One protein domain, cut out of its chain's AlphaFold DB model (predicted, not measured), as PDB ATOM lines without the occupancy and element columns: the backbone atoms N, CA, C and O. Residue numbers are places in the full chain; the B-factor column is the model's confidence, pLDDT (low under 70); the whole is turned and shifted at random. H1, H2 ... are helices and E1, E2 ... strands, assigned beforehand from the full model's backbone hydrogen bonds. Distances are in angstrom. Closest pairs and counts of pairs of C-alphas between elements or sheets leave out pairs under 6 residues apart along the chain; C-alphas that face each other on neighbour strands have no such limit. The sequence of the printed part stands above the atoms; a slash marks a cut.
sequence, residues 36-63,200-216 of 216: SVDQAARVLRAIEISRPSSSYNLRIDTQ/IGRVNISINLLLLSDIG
ATOM      1  N   SER A  36      30.078  30.152 -17.536       88.44
ATOM      2  CA  SER A  36      29.423  29.065 -18.269       88.44
ATOM      3  C   SER A  36      29.868  29.064 -19.738       88.44
ATOM      4  O   SER A  36      30.259  30.101 -20.276       88.44
ATOM      5  N   VAL A  37      29.775  27.918 -20.421       84.94
ATOM      6  CA  VAL A  37      30.160  27.822 -21.844       84.94
ATOM      7  C   VAL A  37      29.357  28.808 -22.705       84.94
ATOM      8  O   VAL A  37      29.914  29.430 -23.605       84.94
ATOM      9  N   ASP A  38      28.073  29.012 -22.391       86.25
ATOM     10  CA  ASP A  38      27.222  30.008 -23.056       86.25
ATOM     11  C   ASP A  38      27.724  31.440 -22.839       86.25
ATOM     12  O   ASP A  38      27.903  32.189 -23.802       86.25
ATOM     13  N   GLN A  39      28.010  31.814 -21.590       88.19
ATOM     14  CA  GLN A  39      28.525  33.145 -21.264       88.19
ATOM     15  C   GLN A  39      29.889  33.389 -21.915       88.19
ATOM     16  O   GLN A  39      30.091  34.431 -22.540       88.19
ATOM     17  N   ALA A  40      30.795  32.413 -21.835       88.00
ATOM     18  CA  ALA A  40      32.106  32.476 -22.463       88.00
ATOM     19  C   ALA A  40      31.989  32.655 -23.986       88.00
ATOM     20  O   ALA A  40      32.636  33.536 -24.550       88.00
ATOM     21  N   ALA A  41      31.116  31.891 -24.655       88.00
ATOM     22  CA  ALA A  41      30.894  32.013 -26.095       88.00
ATOM     23  C   ALA A  41      30.373  33.407 -26.490       88.00
ATOM     24  O   ALA A  41      30.835  33.983 -27.478       88.00
ATOM     25  N   ARG A  42      29.454  33.988 -25.706       88.19
ATOM     26  CA  ARG A  42      28.939  35.352 -25.939       88.19
ATOM     27  C   ARG A  42      30.026  36.412 -25.796       88.19
ATOM     28  O   ARG A  42      30.144  37.268 -26.671       88.19
ATOM     29  N   VAL A  43      30.819  36.345 -24.727       89.12
ATOM     30  CA  VAL A  43      31.912  37.296 -24.467       89.12
ATOM     31  C   VAL A  43      32.965  37.215 -25.570       89.12
ATOM     32  O   VAL A  43      33.311  38.235 -26.163       89.12
ATOM     33  N   LEU A  44      33.418  36.006 -25.912       87.81
ATOM     34  CA  LEU A  44      34.409  35.796 -26.968       87.81
ATOM     35  C   LEU A  44      33.918  36.309 -28.325       87.81
ATOM     36  O   LEU A  44      34.664  36.974 -29.040       87.81
ATOM     37  N   ARG A  45      32.646  36.074 -28.665       87.19
ATOM     38  CA  ARG A  45      32.050  36.605 -29.895       87.19
ATOM     39  C   ARG A  45      31.980  38.132 -29.913       87.19
ATOM     40  O   ARG A  45      32.202  38.720 -30.967       87.19
ATOM     41  N   ALA A  46      31.669  38.766 -28.782       87.56
ATOM     42  CA  ALA A  46      31.625  40.223 -28.679       87.56
ATOM     43  C   ALA A  46      33.015  40.863 -28.838       87.56
ATOM     44  O   ALA A  46      33.131  41.952 -29.393       87.56
ATOM     45  N   ILE A  47      34.072  40.178 -28.395       88.38
ATOM     46  CA  ILE A  47      35.460  40.632 -28.559       88.38
ATOM     47  C   ILE A  47      35.931  40.444 -30.013       88.38
ATOM     48  O   ILE A  47      36.547  41.334 -30.597       88.38
ATOM     49  N   GLU A  48      35.602  39.311 -30.631       87.69
ATOM     50  CA  GLU A  48      36.105  38.903 -31.952       87.69
ATOM     51  C   GLU A  48      35.211  39.352 -33.134       87.69
ATOM     52  O   GLU A  48      35.237  38.745 -34.204       87.69
ATOM     53  N   ILE A  49      34.435  40.438 -32.992       83.44
ATOM     54  CA  ILE A  49      33.525  40.943 -34.051       83.44
ATOM     55  C   ILE A  49      34.268  41.213 -35.368       83.44
ATOM     56  O   ILE A  49      33.760  40.924 -36.450       83.44
ATOM     57  N   SER A  50      35.489  41.744 -35.285       85.94
ATOM     58  CA  SER A  50      36.317  42.053 -36.459       85.94
ATOM     59  C   SER A  50      36.962  40.817 -37.105       85.94
ATOM     60  O   SER A  50      37.538  40.924 -38.187       85.94
ATOM     61  N   ARG A  51      36.882  39.643 -36.461       88.00
ATOM     62  CA  ARG A  51      37.561  38.404 -36.865       88.00
ATOM     63  C   ARG A  51      36.617  37.200 -36.744       88.00
ATOM     64  O   ARG A  51      36.815  36.309 -35.919       88.00
ATOM     65  N   PRO A  52      35.604  37.101 -37.620       79.19
ATOM     66  CA  PRO A  52      34.585  36.049 -37.542       79.19
ATOM     67  C   PRO A  52      35.143  34.627 -37.733       79.19
ATOM     68  O   PRO A  52      34.500  33.648 -37.354       79.19
ATOM     69  N   SER A  53      36.341  34.496 -38.313       83.69
ATOM     70  CA  SER A  53      37.035  33.223 -38.512       83.69
ATOM     71  C   SER A  53      37.788  32.713 -37.278       83.69
ATOM     72  O   SER A  53      38.310  31.597 -37.350       83.69
ATOM     73  N   SER A  54      37.870  33.495 -36.193       89.50
ATOM     74  CA  SER A  54      38.521  33.102 -34.937       89.50
ATOM     75  C   SER A  54      37.902  31.824 -34.364       89.50
ATOM     76  O   SER A  54      36.717  31.546 -34.551       89.50
ATOM     77  N   SER A  55      38.719  31.006 -33.705       89.94
ATOM     78  CA  SER A  55      38.360  29.651 -33.276       89.94
ATOM     79  C   SER A  55      38.079  29.554 -31.777       89.94
ATOM     80  O   SER A  55      38.840  30.095 -30.978       89.94
ATOM     81  N   TYR A  56      37.077  28.765 -31.391       90.31
ATOM     82  CA  TYR A  56      36.911  28.291 -30.017       90.31
ATOM     83  C   TYR A  56      37.849  27.106 -29.769       90.31
ATOM     84  O   TYR A  56      37.747  26.087 -30.455       90.31
ATOM     85  N   ASN A  57      38.755  27.231 -28.797       91.19
ATOM     86  CA  ASN A  57      39.687  26.169 -28.415       91.19
ATOM     87  C   ASN A  57      39.285  25.575 -27.060       91.19
ATOM     88  O   ASN A  57      39.162  26.295 -26.070       91.19
ATOM     89  N   LEU A  58      39.079  24.261 -27.032       90.75
ATOM     90  CA  LEU A  58      38.838  23.483 -25.832       90.75
ATOM     91  C   LEU A  58      40.157  22.883 -25.347       90.75
ATOM     92  O   LEU A  58      40.738  22.016 -26.004       90.75
ATOM     93  N   ARG A  59      40.579  23.311 -24.156       92.00
ATOM     94  CA  ARG A  59      41.679  22.696 -23.418       92.00
ATOM     95  C   ARG A  59      41.130  21.756 -22.355       92.00
ATOM     96  O   ARG A  59      40.351  22.170 -21.502       92.00
ATOM     97  N   ILE A  60      41.578  20.506 -22.384       90.50
ATOM     98  CA  ILE A  60      41.307  19.513 -21.343       90.50
ATOM     99  C   ILE A  60      42.646  19.065 -20.770       90.50
ATOM    100  O   ILE A  60      43.412  18.367 -21.435       90.50
ATOM    101  N   ASP A  61      42.923  19.445 -19.528       88.75
ATOM    102  CA  ASP A  61      44.079  18.948 -18.790       88.75
ATOM    103  C   ASP A  61      43.685  17.675 -18.027       88.75
ATOM    104  O   ASP A  61      42.892  17.694 -17.083       88.75
ATOM    105  N   THR A  62      44.234  16.539 -18.451       83.69
ATOM    106  CA  THR A  62      44.075  15.255 -17.762       83.69
ATOM    107  C   THR A  62      45.319  14.950 -16.934       83.69
ATOM    108  O   THR A  62      46.428  15.316 -17.303       83.69
ATOM    109  N   GLN A  63      45.153  14.250 -15.809       74.56
ATOM    110  CA  GLN A  63      46.271  13.768 -14.992       74.56
ATOM    111  C   GLN A  63      46.384  12.244 -15.124       74.56
ATOM    112  O   GLN A  63      45.943  11.518 -14.227       74.56
ATOM    113  N   ILE A 200      36.971  23.451 -31.441       88.94
ATOM    114  CA  ILE A 200      35.601  22.918 -31.364       88.94
ATOM    115  C   ILE A 200      34.578  23.761 -32.132       88.94
ATOM    116  O   ILE A 200      33.411  23.398 -32.218       88.94
ATOM    117  N   GLY A 201      34.996  24.901 -32.679       89.38
ATOM    118  CA  GLY A 201      34.106  25.808 -33.389       89.38
ATOM    119  C   GLY A 201      34.812  27.061 -33.882       89.38
ATOM    120  O   GLY A 201      35.971  27.315 -33.548       89.38
ATOM    121  N   ARG A 202      34.085  27.880 -34.642       88.56
ATOM    122  CA  ARG A 202      34.484  29.243 -35.021       88.56
ATOM    123  C   ARG A 202      33.486  30.255 -34.482       88.56
ATOM    124  O   ARG A 202      32.319  29.934 -34.297       88.56
ATOM    125  N   VAL A 203      33.921  31.489 -34.260       88.12
ATOM    126  CA  VAL A 203      33.097  32.557 -33.672       88.12
ATOM    127  C   VAL A 203      31.841  32.849 -34.503       88.12
ATOM    128  O   VAL A 203      30.791  33.189 -33.946       88.12
ATOM    129  N   ASN A 204      31.904  32.659 -35.822       84.31
ATOM    130  CA  ASN A 204      30.770  32.835 -36.726       84.31
ATOM    131  C   ASN A 204      29.667  31.758 -36.612       84.31
ATOM    132  O   ASN A 204      28.564  32.004 -37.097       84.31
ATOM    133  N   ILE A 205      29.890  30.616 -35.946       83.56
ATOM    134  CA  ILE A 205      28.842  29.592 -35.769       83.56
ATOM    135  C   ILE A 205      27.855  30.008 -34.679       83.56
ATOM    136  O   ILE A 205      28.254  30.568 -33.661       83.56
ATOM    137  N   SER A 206      26.561  29.735 -34.859       81.81
ATOM    138  CA  SER A 206      25.543  30.043 -33.842       81.81
ATOM    139  C   SER A 206      25.885  29.423 -32.479       81.81
ATOM    140  O   SER A 206      26.260  28.256 -32.404       81.81
ATOM    141  N   ILE A 207      25.708  30.186 -31.396       79.50
ATOM    142  CA  ILE A 207      25.998  29.732 -30.025       79.50
ATOM    143  C   ILE A 207      25.141  28.512 -29.662       79.50
ATOM    144  O   ILE A 207      25.641  27.568 -29.063       79.50
ATOM    145  N   ASN A 208      23.886  28.466 -30.115       79.56
ATOM    146  CA  ASN A 208      23.013  27.310 -29.887       79.56
ATOM    147  C   ASN A 208      23.570  26.033 -30.538       79.56
ATOM    148  O   ASN A 208      23.449  24.954 -29.973       79.56
ATOM    149  N   LEU A 209      24.215  26.164 -31.701       75.69
ATOM    150  CA  LEU A 209      24.853  25.040 -32.392       75.69
ATOM    151  C   LEU A 209      26.149  24.592 -31.702       75.69
ATOM    152  O   LEU A 209      26.477  23.412 -31.751       75.69
ATOM    153  N   LEU A 210      26.865  25.510 -31.044       74.00
ATOM    154  CA  LEU A 210      28.036  25.187 -30.219       74.00
ATOM    155  C   LEU A 210      27.637  24.405 -28.956       74.00
ATOM    156  O   LEU A 210      28.374  23.527 -28.516       74.00
ATOM    157  N   LEU A 211      26.494  24.750 -28.360       72.94
ATOM    158  CA  LEU A 211      26.084  24.259 -27.044       72.94
ATOM    159  C   LEU A 211      25.168  23.041 -27.063       72.94
ATOM    160  O   LEU A 211      24.957  22.503 -25.980       72.94
ATOM    161  N   LEU A 212      24.615  22.671 -28.230       63.81
ATOM    162  CA  LEU A 212      23.583  21.643 -28.446       63.81
ATOM    163  C   LEU A 212      23.325  20.764 -27.212       63.81
ATOM    164  O   LEU A 212      23.939  19.718 -27.011       63.81
ATOM    165  N   SER A 213      22.403  21.250 -26.381       45.53
ATOM    166  CA  SER A 213      21.913  20.615 -25.159       45.53
ATOM    167  C   SER A 213      20.814  19.584 -25.428       45.53
ATOM    168  O   SER A 213      20.375  18.918 -24.497       45.53
ATOM    169  N   ASP A 214      20.410  19.416 -26.692       40.62
ATOM    170  CA  ASP A 214      19.339  18.516 -27.113       40.62
ATOM    171  C   ASP A 214      19.895  17.408 -28.015       40.62
ATOM    172  O   ASP A 214      19.763  17.428 -29.238       40.62
ATOM    173  N   ILE A 215      20.541  16.425 -27.391       37.12
ATOM    174  CA  ILE A 215      20.649  15.079 -27.957       37.12
ATOM    175  C   ILE A 215      19.866  14.179 -27.002       37.12
ATOM    176  O   ILE A 215      20.392  13.729 -25.982       37.12
ATOM    177  N   GLY A 216      18.573  14.039 -27.299       32.53
ATOM    178  CA  GLY A 216      17.733  12.954 -26.791       32.53
ATOM    179  C   GLY A 216      18.020  11.646 -27.514       32.53
ATOM    180  O   GLY A 216      18.553  11.700 -28.647       32.53
TER     181      GLY A 216
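What this domain is: This is residues 36 to 63 and 200 to 216 of the 216 residues of the protein "Ribosomal protein" of Naematelia encephala (UniProt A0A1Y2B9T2). Two helices packed together, H1 and the small H2, sit beside a short two-strand pairing, from which the long strand E1 runs on past its three-residue partner E2. H1 leads into a loop, residues 48 to 54, where the printed part folds back into E1, and a tail with no named element follows H2. The 45 printed residues hold two named helices and two named strands in the order H1, E1, E2, H2; the sheet, of order E1 - E2, is antiparallel. The class is mixed, helices and strands. The whole is only just loose, close to compact, with a radius of gyration of the C-alphas of 11.7 A, and flat, spanning 34 by 31 by 17 A.

Where its parts are: H1, residues 37 to 47, begins at C-alpha 37 (30.160, 27.822, -21.844) and is 15.4 A long. E1, residues 55 to 61, is 18.9 A long and ends at C-alpha 61 (44.079, 18.948, -18.790). E2, residues 200 to 202, is 7.4 A long. H2, residues 207 to 211, is 6.2 A long and ends at C-alpha 211 (26.084, 24.259, -27.044).

How they stand to each other: H1 and H2 touch, the closest C-alphas being those of Ala 41 and Ile 207, 6.7 A apart. H1 and E1 are near each other, with 6 pairs of C-alphas within 10 A. E1 and E2 are antiparallel neighbours, at 157 degrees between their directions; N 56 and O 201, 2.8 A, and N 200 and O 56, 2.9 A, are within hydrogen-bond range. C-alphas 55 and 202 face each other at 4.3 A. The closest C-alphas of E2 and H2, those of Gly 201 and Leu 210, are 6.9 A apart. H1 and E2 are apart, as are E1 and H2. In H1 and H2 every O i to N i+4 pair is within hydrogen-bond range.

The domain as a whole: The two C-alphas farthest apart are those of Ser 50 and Gln 63, 36.9 A. Residues 64 to 199 are not printed, and C-alphas 63 and 200 are 21.6 A apart across this cut. Of the links that are printed whole, H1 to E1 is short and E2 to H2 is tight. The mean pLDDT of the printed part is 81.0; residues 212 to 216, the last of which ends the chain, are under 70.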